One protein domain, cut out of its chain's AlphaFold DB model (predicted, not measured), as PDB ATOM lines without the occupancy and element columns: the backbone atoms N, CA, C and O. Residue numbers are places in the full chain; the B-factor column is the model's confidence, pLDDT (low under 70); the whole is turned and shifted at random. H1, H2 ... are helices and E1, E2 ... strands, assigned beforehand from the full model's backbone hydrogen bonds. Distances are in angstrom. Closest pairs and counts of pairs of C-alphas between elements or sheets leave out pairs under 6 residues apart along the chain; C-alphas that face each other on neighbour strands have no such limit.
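This is residues 33 to 129 of the 598 residues of an uncharacterized protein of Chara braunii (UniProt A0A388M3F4). What is the main picture? A small, strongly twisted sheet of three strands, E1 to E3, makes one end with H1 beside E1, and two helices about perpendicular to each other, H4 and H5, make the other end. The short helices H2 and H3 lie in the middle between these ends. What is it built of? The 97 printed residues hold, in chain order, H1 H2 E1 E2 E3 H3 H4 H5, a mixed class of helices and strands, and the sheet's order is E1 - E2 - E3, antiparallel throughout. How large is it? It is compact, with a radius of gyration of the C-alphas of 13.8 A, yet only just elongated, spanning 45 by 30 by 21 A.

Where does the printed part begin? H1 is residues 33 to 41, from C-alpha 33 at (-13.210, -30.665, -31.948), and H2 is residues 43 to 47. Where are the strands? E1 is residues 48 to 53, 14.6 A long; E2 is 61 to 66, 15.2 A; E3 is 72 to 76, 13.2 A. Which helices follow? H3 is residues 79 to 85, H4 is 99 to 107, and H5 is 115 to 127, 18.3 A long, ending at C-alpha 127 at (-8.776, 3.014, -24.054).

How do H1 and H2 stand? They touch only at the corner, the closest C-alphas being those of Glu 39 and Tyr 45, 4.9 A apart. Each only grazes the sheet, H1 with residues 34 to 39 and H2 with 44 to 47. How do the strands pair? They form a meander, each strand the antiparallel neighbour of the one before, and both pairs are hairpins. N 51 and O 63 are 2.8 A apart between E1 and E2, and N 64 and O 73 are 2.8 A apart between E2 and E3, within hydrogen-bond range. Where are the later helices? H3 is on the sheet at a height of 9.5 A, only just over none of its strands, with 2 C-alphas falling on E2 and 2 on E3. The hub H4 touches H5, about perpendicular at 85 degrees, with the closest C-alphas, Gly 99 and Leu 121, 4.6 A apart; it only just touches H2 and H3, with 3 pairs within 8 A each, closest at Val 44 and Leu 105, 7.2 A, and at Val 85 and Leu 102, 7.5 A. How do the helix backbones run? Every O i to N i+4 pair is within hydrogen-bond range in H4 and H5, against 4 of 5 in H1, 0 of 1 in H2 and 1 of 3 in H3, where O i to N i+3 gives 2 of 2 in H2 and 4 of 4 in H3.

How far does it reach? The two C-alphas farthest apart, of Pro 56 and Gly 129, are 47.3 A apart. Is it continuous? The printed part has no cut, and the link from H3 to H4, 13 residues, is long. Where is confidence low? The pLDDT is under 70 at residues 55 to 60 and 87 to 91, with a mean of 81.6 over the printed part.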
ATOM      1  N   GLN A  33     -12.041 -30.507 -32.811       77.69
ATOM      2  CA  GLN A  33     -13.210 -30.665 -31.948       77.69
ATOM      3  C   GLN A  33     -12.836 -30.589 -30.457       77.69
ATOM      4  O   GLN A  33     -13.514 -29.904 -29.695       77.69
ATOM      5  N   ARG A  34     -11.706 -31.194 -30.055       77.06
ATOM      6  CA  ARG A  34     -11.180 -31.107 -28.682       77.06
ATOM      7  C   ARG A  34     -10.623 -29.723 -28.363       77.06
ATOM      8  O   ARG A  34     -10.802 -29.250 -27.245       77.06
ATOM      9  N   GLN A  35     -10.000 -29.044 -29.326       81.38
ATOM     10  CA  GLN A  35      -9.577 -27.650 -29.151       81.38
ATOM     11  C   GLN A  35     -10.798 -26.726 -28.960       81.38
ATOM     12  O   GLN A  35     -10.814 -25.926 -28.031       81.38
ATOM     13  N   LYS A  36     -11.859 -26.904 -29.758       78.06
ATOM     14  CA  LYS A  36     -13.128 -26.158 -29.671       78.06
ATOM     15  C   LYS A  36     -13.902 -26.448 -28.376       78.06
ATOM     16  O   LYS A  36     -14.582 -25.567 -27.865       78.06
ATOM     17  N   GLU A  37     -13.796 -27.651 -27.805       81.69
ATOM     18  CA  GLU A  37     -14.267 -27.939 -26.436       81.69
ATOM     19  C   GLU A  37     -13.490 -27.133 -25.385       81.69
ATOM     20  O   GLU A  37     -14.090 -26.487 -24.531       81.69
ATOM     21  N   LEU A  38     -12.159 -27.106 -25.481       80.69
ATOM     22  CA  LEU A  38     -11.296 -26.412 -24.518       80.69
ATOM     23  C   LEU A  38     -11.415 -24.888 -24.581       80.69
ATOM     24  O   LEU A  38     -11.299 -24.230 -23.550       80.69
ATOM     25  N   GLU A  39     -11.671 -24.336 -25.765       82.31
ATOM     26  CA  GLU A  39     -11.917 -22.906 -25.973       82.31
ATOM     27  C   GLU A  39     -13.243 -22.443 -25.339       82.31
ATOM     28  O   GLU A  39     -13.322 -21.292 -24.912       82.31
ATOM     29  N   ARG A  40     -14.236 -23.338 -25.174       78.00
ATOM     30  CA  ARG A  40     -15.438 -23.082 -24.351       78.00
ATOM     31  C   ARG A  40     -15.162 -23.238 -22.853       78.00
ATOM     32  O   ARG A  40     -15.596 -22.406 -22.068       78.00
ATOM     33  N   ASP A  41     -14.433 -24.285 -22.459       79.00
ATOM     34  CA  ASP A  41     -14.116 -24.559 -21.048       79.00
ATOM     35  C   ASP A  41     -13.227 -23.479 -20.407       79.00
ATOM     36  O   ASP A  41     -13.320 -23.228 -19.203       79.00
ATOM     37  N   ASN A  42     -12.302 -22.887 -21.172       80.62
ATOM     38  CA  ASN A  42     -11.425 -21.817 -20.704       80.62
ATOM     39  C   ASN A  42     -10.895 -20.978 -21.880       80.62
ATOM     40  O   ASN A  42     -10.109 -21.457 -22.701       80.62
ATOM     41  N   VAL A  43     -11.235 -19.683 -21.875       84.00
ATOM     42  CA  VAL A  43     -10.844 -18.687 -22.892       84.00
ATOM     43  C   VAL A  43      -9.341 -18.667 -23.209       84.00
ATOM     44  O   VAL A  43      -8.954 -18.321 -24.321       84.00
ATOM     45  N   VAL A  44      -8.470 -19.101 -22.286       85.56
ATOM     46  CA  VAL A  44      -7.018 -19.193 -22.515       85.56
ATOM     47  C   VAL A  44      -6.643 -20.035 -23.742       85.56
ATOM     48  O   VAL A  44      -5.659 -19.725 -24.421       85.56
ATOM     49  N   TYR A  45      -7.433 -21.063 -24.068       85.62
ATOM     50  CA  TYR A  45      -7.185 -21.926 -25.223       85.62
ATOM     51  C   TYR A  45      -7.394 -21.194 -26.559       85.62
ATOM     52  O   TYR A  45      -6.777 -21.568 -27.556       85.62
ATOM     53  N   ARG A  46      -8.093 -20.045 -26.574       84.06
ATOM     54  CA  ARG A  46      -8.182 -19.167 -27.757       84.06
ATOM     55  C   ARG A  46      -6.789 -18.780 -28.272       84.06
ATOM     56  O   ARG A  46      -6.601 -18.665 -29.481       84.06
ATOM     57  N   TRP A  47      -5.793 -18.708 -27.380       87.69
ATOM     58  CA  TRP A  47      -4.384 -18.403 -27.676       87.69
ATOM     59  C   TRP A  47      -3.396 -19.542 -27.344       87.69
ATOM     60  O   TRP A  47      -2.178 -19.348 -27.444       87.69
ATOM     61  N   ILE A  48      -3.885 -20.722 -26.947       87.75
ATOM     62  CA  ILE A  48      -3.074 -21.904 -26.616       87.75
ATOM     63  C   ILE A  48      -3.665 -23.140 -27.293       87.75
ATOM     64  O   ILE A  48      -4.795 -23.530 -27.028       87.75
ATOM     65  N   GLU A  49      -2.873 -23.799 -28.126       86.75
ATOM     66  CA  GLU A  49      -3.219 -25.087 -28.727       86.75
ATOM     67  C   GLU A  49      -2.807 -26.219 -27.794       86.75
ATOM     68  O   GLU A  49      -1.677 -26.236 -27.291       86.75
ATOM     69  N   ARG A  50      -3.696 -27.192 -27.584       82.69
ATOM     70  CA  ARG A  50      -3.358 -28.427 -26.870       82.69
ATOM     71  C   ARG A  50      -2.862 -29.486 -27.849       82.69
ATOM     72  O   ARG A  50      -3.499 -29.761 -28.863       82.69
ATOM     73  N   GLY A  51      -1.726 -30.083 -27.522       83.56
ATOM     74  CA  GLY A  51      -1.178 -31.257 -28.184       83.56
ATOM     75  C   GLY A  51      -1.327 -32.513 -27.331       83.56
ATOM     76  O   GLY A  51      -2.161 -32.584 -26.424       83.56
ATOM     77  N   ARG A  52      -0.517 -33.527 -27.639       77.75
ATOM     78  CA  ARG A  52      -0.548 -34.823 -26.944       77.75
ATOM     79  C   ARG A  52      -0.226 -34.732 -25.444       77.75
ATOM     80  O   ARG A  52       0.399 -33.781 -24.965       77.75
ATOM     81  N   GLU A  53      -0.659 -35.748 -24.706       76.19
ATOM     82  CA  GLU A  53      -0.354 -35.906 -23.279       76.19
ATOM     83  C   GLU A  53       1.158 -36.076 -23.055       76.19
ATOM     84  O   GLU A  53       1.870 -36.628 -23.900       76.19
ATOM     85  N   ALA A  54       1.666 -35.551 -21.944       71.31
ATOM     86  CA  ALA A  54       3.075 -35.615 -21.591       71.31
ATOM     87  C   ALA A  54       3.314 -36.776 -20.618       71.31
ATOM     88  O   ALA A  54       2.907 -36.721 -19.461       71.31
ATOM     89  N   GLU A  55       4.008 -37.820 -21.073       64.38
ATOM     90  CA  GLU A  55       4.482 -38.873 -20.173       64.38
ATOM     91  C   GLU A  55       5.539 -38.302 -19.199       64.38
ATOM     92  O   GLU A  55       6.367 -37.487 -19.617       64.38
ATOM     93  N   PRO A  56       5.553 -38.707 -17.909       60.09
ATOM     94  CA  PRO A  56       4.848 -39.847 -17.319       60.09
ATOM     95  C   PRO A  56       3.440 -39.543 -16.771       60.09
ATOM     96  O   PRO A  56       3.146 -38.450 -16.296       60.09
ATOM     97  N   LYS A  57       2.612 -40.596 -16.742       54.12
ATOM     98  CA  LYS A  57       1.162 -40.650 -16.444       54.12
ATOM     99  C   LYS A  57       0.765 -40.361 -14.976       54.12
ATOM    100  O   LYS A  57      -0.118 -41.018 -14.436       54.12
ATOM    101  N   GLY A  58       1.464 -39.452 -14.294       53.97
ATOM    102  CA  GLY A  58       1.260 -39.134 -12.870       53.97
ATOM    103  C   GLY A  58       0.541 -37.810 -12.585       53.97
ATOM    104  O   GLY A  58       0.156 -37.569 -11.447       53.97
ATOM    105  N   TYR A  59       0.386 -36.950 -13.593       58.69
ATOM    106  CA  TYR A  59      -0.302 -35.657 -13.516       58.69
ATOM    107  C   TYR A  59      -0.891 -35.334 -14.893       58.69
ATOM    108  O   TYR A  59      -0.227 -35.611 -15.890       58.69
ATOM    109  N   ASP A  60      -2.060 -34.683 -14.949       68.62
ATOM    110  CA  ASP A  60      -2.772 -34.306 -16.187       68.62
ATOM    111  C   ASP A  60      -2.040 -33.205 -16.986       68.62
ATOM    112  O   ASP A  60      -2.507 -32.066 -17.099       68.62
ATOM    113  N   GLN A  61      -0.844 -33.510 -17.487       79.56
ATOM    114  CA  GLN A  61       0.023 -32.589 -18.208       79.56
ATOM    115  C   GLN A  61      -0.058 -32.839 -19.709       79.56
ATOM    116  O   GLN A  61       0.104 -33.956 -20.190       79.56
ATOM    117  N   TYR A  62      -0.244 -31.762 -20.459       83.25
ATOM    118  CA  TYR A  62      -0.289 -31.777 -21.912       83.25
ATOM    119  C   TYR A  62       0.844 -30.931 -22.454       83.25
ATOM    120  O   TYR A  62       1.164 -29.876 -21.896       83.25
ATOM    121  N   TRP A  63       1.423 -31.372 -23.566       84.00
ATOM    122  CA  TRP A  63       2.172 -30.468 -24.419       84.00
ATOM    123  C   TRP A  63       1.198 -29.423 -24.953       84.00
ATOM    124  O   TRP A  63       0.144 -29.761 -25.486       84.00
ATOM    125  N   VAL A  64       1.532 -28.148 -24.800       87.88
ATOM    126  CA  VAL A  64       0.750 -27.033 -25.334       87.88
ATOM    127  C   VAL A  64       1.651 -26.075 -26.102       87.88
ATOM    128  O   VAL A  64       2.833 -25.940 -25.778       87.88
ATOM    129  N   ARG A  65       1.095 -25.400 -27.109       87.50
ATOM    130  CA  ARG A  65       1.781 -24.390 -27.926       87.50
ATOM    131  C   ARG A  65       1.056 -23.056 -27.801       87.50
ATOM    132  O   ARG A  65      -0.144 -22.972 -28.040       87.50
ATOM    133  N   CYS A  66       1.768 -21.992 -27.435       89.94
ATOM    134  CA  CYS A  66       1.190 -20.647 -27.463       89.94
ATOM    135  C   CYS A  66       1.101 -20.151 -28.914       89.94
ATOM    136  O   CYS A  66       2.141 -19.967 -29.545       89.94
ATOM    137  N   LYS A  67      -0.112 -19.858 -29.408       87.00
ATOM    138  CA  LYS A  67      -0.360 -19.366 -30.782       87.00
ATOM    139  C   LYS A  67       0.375 -18.047 -31.093       87.00
ATOM    140  O   LYS A  67       0.626 -17.742 -32.249       87.00
ATOM    141  N   LEU A  68       0.735 -17.270 -30.064       87.19
ATOM    142  CA  LEU A  68       1.315 -15.926 -30.203       87.19
ATOM    143  C   LEU A  68       2.847 -15.898 -30.183       87.19
ATOM    144  O   LEU A  68       3.453 -15.073 -30.853       87.19
ATOM    145  N   CYS A  69       3.495 -16.763 -29.393       86.56
ATOM    146  CA  CYS A  69       4.964 -16.797 -29.286       86.56
ATOM    147  C   CYS A  69       5.595 -18.120 -29.737       86.56
ATOM    148  O   CYS A  69       6.800 -18.298 -29.574       86.56
ATOM    149  N   MET A  70       4.786 -19.048 -30.257       84.50
ATOM    150  CA  MET A  70       5.146 -20.376 -30.779       84.50
ATOM    151  C   MET A  70       5.900 -21.309 -29.817       84.50
ATOM    152  O   MET A  70       6.228 -22.437 -30.182       84.50
ATOM    153  N   LYS A  71       6.129 -20.894 -28.563       84.50
ATOM    154  CA  LYS A  71       6.756 -21.719 -27.525       84.50
ATOM    155  C   LYS A  71       5.872 -22.915 -27.187       84.50
ATOM    156  O   LYS A  71       4.693 -22.749 -26.861       84.50
ATOM    157  N   THR A  72       6.482 -24.093 -27.193       86.50
ATOM    158  CA  THR A  72       5.925 -25.330 -26.648       86.50
ATOM    159  C   THR A  72       6.343 -25.499 -25.187       86.50
ATOM    160  O   THR A  72       7.466 -25.168 -24.804       86.50
ATOM    161  N   PHE A  73       5.432 -25.978 -24.343       86.00
ATOM    162  CA  PHE A  73       5.697 -26.281 -22.933       86.00
ATOM    163  C   PHE A  73       4.707 -27.322 -22.402       86.00
ATOM    164  O   PHE A  73       3.652 -27.531 -22.998       86.00
ATOM    165  N   THR A  74       5.027 -27.973 -21.282       85.12
ATOM    166  CA  THR A  74       4.082 -28.846 -20.573       85.12
ATOM    167  C   THR A  74       3.304 -28.058 -19.519       85.12
ATOM    168  O   THR A  74       3.864 -27.225 -18.802       85.12
ATOM    169  N   THR A  75       1.992 -28.285 -19.430       84.44
ATOM    170  CA  THR A  75       1.131 -27.679 -18.401       84.44
ATOM    171  C   THR A  75      -0.133 -28.505 -18.174       84.44
ATOM    172  O   THR A  75      -0.520 -29.291 -19.039       84.44
ATOM    173  N   SER A  76      -0.799 -28.321 -17.033       83.81
ATOM    174  CA  SER A  76      -2.130 -28.890 -16.793       83.81
ATOM    175  C   SER A  76      -3.249 -27.953 -17.252       83.81
ATOM    176  O   SER A  76      -3.030 -26.750 -17.427       83.81
ATOM    177  N   LYS A  77      -4.469 -28.489 -17.419       72.00
ATOM    178  CA  LYS A  77      -5.636 -27.765 -17.971       72.00
ATOM    179  C   LYS A  77      -5.888 -26.398 -17.316       72.00
ATOM    180  O   LYS A  77      -6.218 -25.432 -17.995       72.00
ATOM    181  N   THR A  78      -5.702 -26.299 -16.000       74.69
ATOM    182  CA  THR A  78      -5.899 -25.060 -15.228       74.69
ATOM    183  C   THR A  78      -4.698 -24.112 -15.267       74.69
ATOM    184  O   THR A  78      -4.865 -22.902 -15.145       74.69
ATOM    185  N   ARG A  79      -3.479 -24.631 -15.460       82.56
ATOM    186  CA  ARG A  79      -2.226 -23.863 -15.337       82.56
ATOM    187  C   ARG A  79      -1.744 -23.239 -16.648       82.56
ATOM    188  O   ARG A  79      -0.766 -22.496 -16.645       82.56
ATOM    189  N   ALA A  80      -2.441 -23.471 -17.760       83.44
ATOM    190  CA  ALA A  80      -2.176 -22.823 -19.049       83.44
ATOM    191  C   ALA A  80      -2.191 -21.276 -18.964       83.44
ATOM    192  O   ALA A  80      -1.381 -20.609 -19.609       83.44
ATOM    193  N   VAL A  81      -3.038 -20.712 -18.093       85.75
ATOM    194  CA  VAL A  81      -3.162 -19.263 -17.825       85.75
ATOM    195  C   VAL A  81      -1.858 -18.636 -17.307       85.75
ATOM    196  O   VAL A  81      -1.545 -17.490 -17.646       85.75
ATOM    197  N   GLU A  82      -1.039 -19.381 -16.552       84.94
ATOM    198  CA  GLU A  82       0.203 -18.861 -15.955       84.94
ATOM    199  C   GLU A  82       1.198 -18.324 -16.995       84.94
ATOM    200  O   GLU A  82       1.972 -17.418 -16.688       84.94
ATOM    201  N   HIS A  83       1.161 -18.832 -18.232       86.00
ATOM    202  CA  HIS A  83       2.042 -18.388 -19.314       86.00
ATOM    203  C   HIS A  83       1.833 -16.910 -19.695       86.00
ATOM    204  O   HIS A  83       2.783 -16.228 -20.091       86.00
ATOM    205  N   PHE A  84       0.612 -16.393 -19.543       85.75
ATOM    206  CA  PHE A  84       0.300 -14.979 -19.762       85.75
ATOM    207  C   PHE A  84       0.337 -14.175 -18.460       85.75
ATOM    208  O   PHE A  84       0.776 -13.024 -18.459       85.75
ATOM    209  N   VAL A  85      -0.108 -14.780 -17.357       82.38
ATOM    210  CA  VAL A  85      -0.502 -14.072 -16.129       82.38
ATOM    211  C   VAL A  85       0.601 -13.967 -15.070       82.38
ATOM    212  O   VAL A  85       0.616 -12.990 -14.330       82.38
ATOM    213  N   ARG A  86       1.528 -14.929 -14.982       78.38
ATOM    214  CA  ARG A  86       2.419 -15.079 -13.815       78.38
ATOM    215  C   ARG A  86       3.664 -14.177 -13.854       78.38
ATOM    216  O   ARG A  86       4.318 -14.054 -14.892       78.38
ATOM    217  N   LYS A  87       4.079 -13.624 -12.706       67.81
ATOM    218  CA  LYS A  87       5.328 -12.851 -12.551       67.81
ATOM    219  C   LYS A  87       6.535 -13.800 -12.599       67.81
ATOM    220  O   LYS A  87       6.762 -14.606 -11.700       67.81
ATOM    221  N   GLY A  88       7.331 -13.713 -13.666       63.50
ATOM    222  CA  GLY A  88       8.470 -14.607 -13.896       63.50
ATOM    223  C   GLY A  88       9.463 -14.090 -14.941       63.50
ATOM    224  O   GLY A  88       9.313 -12.995 -15.477       63.50
ATOM    225  N   LYS A  89      10.502 -14.885 -15.241       64.44
ATOM    226  CA  LYS A  89      11.479 -14.555 -16.297       64.44
ATOM    227  C   LYS A  89      10.767 -14.440 -17.653       64.44
ATOM    228  O   LYS A  89      10.072 -15.380 -18.033       64.44
ATOM    229  N   ALA A  90      11.061 -13.395 -18.432       62.34
ATOM    230  CA  ALA A  90      10.489 -13.154 -19.771       62.34
ATOM    231  C   ALA A  90      10.735 -14.284 -20.803       62.34
ATOM    232  O   ALA A  90      10.119 -14.319 -21.868       62.34
ATOM    233  N   ALA A  91      11.620 -15.238 -20.497       63.88
ATOM    234  CA  ALA A  91      11.770 -16.481 -21.249       63.88
ATOM    235  C   ALA A  91      10.570 -17.440 -21.077       63.88
ATOM    236  O   ALA A  91      10.196 -18.106 -22.041       63.88
ATOM    237  N   LYS A  92       9.950 -17.497 -19.887       72.62
ATOM    238  CA  LYS A  92       8.857 -18.431 -19.545       72.62
ATOM    239  C   LYS A  92       7.454 -17.880 -19.822       72.62
ATOM    240  O   LYS A  92       6.549 -18.663 -20.098       72.62
ATOM    241  N   THR A  93       7.274 -16.564 -19.763       82.25
ATOM    242  CA  THR A  93       6.005 -15.909 -20.109       82.25
ATOM    243  C   THR A  93       5.885 -15.676 -21.619       82.25
ATOM    244  O   THR A  93       6.877 -15.724 -22.364       82.25
ATOM    245  N   CYS A  94       4.669 -15.393 -22.084       84.25
ATOM    246  CA  CYS A  94       4.456 -14.823 -23.411       84.25
ATOM    247  C   CYS A  94       4.988 -13.381 -23.461       84.25
ATOM    248  O   CYS A  94       4.877 -12.639 -22.482       84.25
ATOM    249  N   GLN A  95       5.569 -12.998 -24.599       83.00
ATOM    250  CA  GLN A  95       6.066 -11.639 -24.866       83.00
ATOM    251  C   GLN A  95       5.082 -10.809 -25.709       83.00
ATOM    252  O   GLN A  95       5.183  -9.591 -25.718       83.00
ATOM    253  N   TYR A  96       4.106 -11.460 -26.352       84.94
ATOM    254  CA  TYR A  96       3.129 -10.857 -27.269       84.94
ATOM    255  C   TYR A  96       1.700 -10.870 -26.694       84.94
ATOM    256  O   TYR A  96       0.730 -11.056 -27.421       84.94
ATOM    257  N   LYS A  97       1.561 -10.755 -25.368       87.56
ATOM    258  CA  LYS A  97       0.250 -10.666 -24.702       87.56
ATOM    259  C   LYS A  97      -0.297  -9.237 -24.795       87.56
ATOM    260  O   LYS A  97       0.454  -8.308 -24.523       87.56
ATOM    261  N   SER A  98      -1.572  -9.061 -25.142       87.56
ATOM    262  CA  SER A  98      -2.225  -7.742 -25.211       87.56
ATOM    263  C   SER A  98      -3.000  -7.397 -23.929       87.56
ATOM    264  O   SER A  98      -3.227  -8.260 -23.075       87.56
ATOM    265  N   GLY A  99      -3.427  -6.136 -23.802       87.38
ATOM    266  CA  GLY A  99      -4.331  -5.697 -22.733       87.38
ATOM    267  C   GLY A  99      -5.695  -6.396 -22.781       87.38
ATOM    268  O   GLY A  99      -6.148  -6.897 -21.755       87.38
ATOM    269  N   GLU A 100      -6.278  -6.561 -23.975       86.69
ATOM    270  CA  GLU A 100      -7.517  -7.326 -24.215       86.69
ATOM    271  C   GLU A 100      -7.437  -8.754 -23.647       86.69
ATOM    272  O   GLU A 100      -8.328  -9.199 -22.926       86.69
ATOM    273  N   MET A 101      -6.336  -9.470 -23.905       88.50
ATOM    274  CA  MET A 101      -6.134 -10.818 -23.362       88.50
ATOM    275  C   MET A 101      -6.116 -10.827 -21.835       88.50
ATOM    276  O   MET A 101      -6.692 -11.713 -21.207       88.50
ATOM    277  N   LEU A 102      -5.424  -9.859 -21.229       89.44
ATOM    278  CA  LEU A 102      -5.337  -9.732 -19.777       89.44
ATOM    279  C   LEU A 102      -6.693  -9.340 -19.176       89.44
ATOM    280  O   LEU A 102      -7.018  -9.809 -18.090       89.44
ATOM    281  N   HIS A 103      -7.500  -8.563 -19.900       88.69
ATOM    282  CA  HIS A 103      -8.857  -8.196 -19.515       88.69
ATOM    283  C   HIS A 103      -9.797  -9.408 -19.526       88.69
ATOM    284  O   HIS A 103     -10.419  -9.709 -18.511       88.69
ATOM    285  N   LEU A 104      -9.831 -10.172 -20.622       87.25
ATOM    286  CA  LEU A 104     -10.649 -11.388 -20.741       87.25
ATOM    287  C   LEU A 104     -10.260 -12.466 -19.717       87.25
ATOM    288  O   LEU A 104     -11.125 -13.165 -19.187       87.25
ATOM    289  N   LEU A 105      -8.968 -12.587 -19.392       87.94
ATOM    290  CA  LEU A 105      -8.503 -13.475 -18.323       87.94
ATOM    291  C   LEU A 105      -8.892 -12.950 -16.929       87.94
ATOM    292  O   LEU A 105      -9.288 -13.749 -16.083       87.94
ATOM    293  N   ALA A 106      -8.835 -11.635 -16.690       87.12
ATOM    294  CA  ALA A 106      -9.266 -11.025 -15.429       87.12
ATOM    295  C   ALA A 106     -10.781 -11.173 -15.190       87.12
ATOM    296  O   ALA A 106     -11.175 -11.545 -14.088       87.12
ATOM    297  N   LEU A 107     -11.620 -10.986 -16.221       84.62
ATOM    298  CA  LEU A 107     -13.069 -11.250 -16.161       84.62
ATOM    299  C   LEU A 107     -13.375 -12.712 -15.792       84.62
ATOM    300  O   LEU A 107     -14.300 -12.987 -15.036       84.62
ATOM    301  N   ARG A 108     -12.556 -13.660 -16.266       81.75
ATOM    302  CA  ARG A 108     -12.621 -15.083 -15.882       81.75
ATOM    303  C   ARG A 108     -11.917 -15.399 -14.548       81.75
ATOM    304  O   ARG A 108     -11.646 -16.563 -14.259       81.75
ATOM    305  N   GLY A 109     -11.634 -14.387 -13.724       80.00
ATOM    306  CA  GLY A 109     -11.117 -14.530 -12.361       80.00
ATOM    307  C   GLY A 109      -9.610 -14.786 -12.240       80.00
ATOM    308  O   GLY A 109      -9.152 -15.198 -11.172       80.00
ATOM    309  N   ALA A 110      -8.815 -14.575 -13.295       83.06
ATOM    310  CA  ALA A 110      -7.363 -14.747 -13.225       83.06
ATOM    311  C   ALA A 110      -6.674 -13.553 -12.537       83.06
ATOM    312  O   ALA A 110      -6.771 -12.409 -12.980       83.06
ATOM    313  N   THR A 111      -5.904 -13.825 -11.483       84.75
ATOM    314  CA  THR A 111      -5.157 -12.817 -10.719       84.75
ATOM    315  C   THR A 111      -3.943 -12.291 -11.494       84.75
ATOM    316  O   THR A 111      -2.893 -12.928 -11.547       84.75
ATOM    317  N   ILE A 112      -4.065 -11.106 -12.103       86.56
ATOM    318  CA  ILE A 112      -3.018 -10.525 -12.961       86.56
ATOM    319  C   ILE A 112      -1.782 -10.085 -12.153       86.56
ATOM    320  O   ILE A 112      -1.777  -9.047 -11.483       86.56
ATOM    321  N   GLU A 113      -0.701 -10.867 -12.247       79.81
ATOM    322  CA  GLU A 113       0.580 -10.577 -11.603       79.81
ATOM    323  C   GLU A 113       1.538  -9.786 -12.513       79.81
ATOM    324  O   GLU A 113       1.629  -9.989 -13.725       79.81
ATOM    325  N   GLY A 114       2.372  -8.950 -11.892       81.81
ATOM    326  CA  GLY A 114       3.459  -8.253 -12.576       81.81
ATOM    327  C   GLY A 114       3.065  -6.884 -13.117       81.81
ATOM    328  O   GLY A 114       2.014  -6.674 -13.714       81.81
ATOM    329  N   ASP A 115       3.956  -5.930 -12.906       81.38
ATOM    330  CA  ASP A 115       3.613  -4.508 -12.884       81.38
ATOM    331  C   ASP A 115       3.391  -3.974 -14.310       81.38
ATOM    332  O   ASP A 115       2.491  -3.178 -14.557       81.38
ATOM    333  N   THR A 116       4.122  -4.524 -15.287       84.38
ATOM    334  CA  THR A 116       3.866  -4.323 -16.723       84.38
ATOM    335  C   THR A 116       2.524  -4.912 -17.168       84.38
ATOM    336  O   THR A 116       1.841  -4.299 -17.976       84.38
ATOM    337  N   ALA A 117       2.109  -6.068 -16.636       85.06
ATOM    338  CA  ALA A 117       0.830  -6.681 -17.004       85.06
ATOM    339  C   ALA A 117      -0.356  -5.866 -16.466       85.06
ATOM    340  O   ALA A 117      -1.337  -5.672 -17.175       85.06
ATOM    341  N   LYS A 118      -0.228  -5.336 -15.242       88.00
ATOM    342  CA  LYS A 118      -1.210  -4.410 -14.668       88.00
ATOM    343  C   LYS A 118      -1.323  -3.115 -15.477       88.00
ATOM    344  O   LYS A 118      -2.438  -2.717 -15.781       88.00
ATOM    345  N   ARG A 119      -0.201  -2.513 -15.907       88.44
ATOM    346  CA  ARG A 119      -0.235  -1.328 -16.790       88.44
ATOM    347  C   ARG A 119      -0.946  -1.604 -18.116       88.44
ATOM    348  O   ARG A 119      -1.849  -0.858 -18.451       88.44
ATOM    349  N   MET A 120      -0.622  -2.700 -18.808       87.62
ATOM    350  CA  MET A 120      -1.273  -3.053 -20.084       87.62
ATOM    351  C   MET A 120      -2.778  -3.350 -19.942       87.62
ATOM    352  O   MET A 120      -3.536  -3.155 -20.887       87.62
ATOM    353  N   LEU A 121      -3.221  -3.837 -18.775       90.25
ATOM    354  CA  LEU A 121      -4.643  -4.019 -18.464       90.25
ATOM    355  C   LEU A 121      -5.346  -2.677 -18.204       90.25
ATOM    356  O   LEU A 121      -6.426  -2.451 -18.743       90.25
ATOM    357  N   HIS A 122      -4.733  -1.804 -17.402       87.00
ATOM    358  CA  HIS A 122      -5.233  -0.460 -17.099       87.00
ATOM    359  C   HIS A 122      -5.340   0.395 -18.372       87.00
ATOM    360  O   HIS A 122      -6.400   0.929 -18.671       87.00
ATOM    361  N   GLU A 123      -4.276   0.437 -19.175       89.62
ATOM    362  CA  GLU A 123      -4.201   1.143 -20.460       89.62
ATOM    363  C   GLU A 123      -5.330   0.719 -21.414       89.62
ATOM    364  O   GLU A 123      -6.054   1.568 -21.923       89.62
ATOM    365  N   TYR A 124      -5.566  -0.589 -21.569       91.06
ATOM    366  CA  TYR A 124      -6.678  -1.110 -22.373       91.06
ATOM    367  C   TYR A 124      -8.061  -0.786 -21.782       91.06
ATOM    368  O   TYR A 124      -8.987  -0.471 -22.527       91.06
ATOM    369  N   ARG A 125      -8.229  -0.839 -20.453       91.75
ATOM    370  CA  ARG A 125      -9.489  -0.443 -19.797       91.75
ATOM    371  C   ARG A 125      -9.801   1.032 -20.046       91.75
ATOM    372  O   ARG A 125     -10.921   1.337 -20.441       91.75
ATOM    373  N   VAL A 126      -8.810   1.914 -19.902       88.44
ATOM    374  CA  VAL A 126      -8.925   3.350 -20.198       88.44
ATOM    375  C   VAL A 126      -9.244   3.582 -21.679       88.44
ATOM    376  O   VAL A 126     -10.194   4.295 -21.984       88.44
ATOM    377  N   GLU A 127      -8.535   2.919 -22.602       89.00
ATOM    378  CA  GLU A 127      -8.776   3.014 -24.054       89.00
ATOM    379  C   GLU A 127     -10.206   2.598 -24.455       89.00
ATOM    380  O   GLU A 127     -10.755   3.104 -25.434       89.00
ATOM    381  N   LYS A 128     -10.825   1.676 -23.704       86.62
ATOM    382  CA  LYS A 128     -12.192   1.181 -23.939       86.62
ATOM    383  C   LYS A 128     -13.252   1.779 -23.003       86.62
ATOM    384  O   LYS A 128     -14.393   1.327 -23.040       86.62
ATOM    385  N   GLY A 129     -12.908   2.772 -22.179       80.94
ATOM    386  CA  GLY A 129     -13.842   3.413 -21.243       80.94
ATOM    387  C   GLY A 129     -14.391   2.489 -20.146       80.94
ATOM    388  O   GLY A 129     -15.454   2.755 -19.590       80.94
TER     389      GLY A 129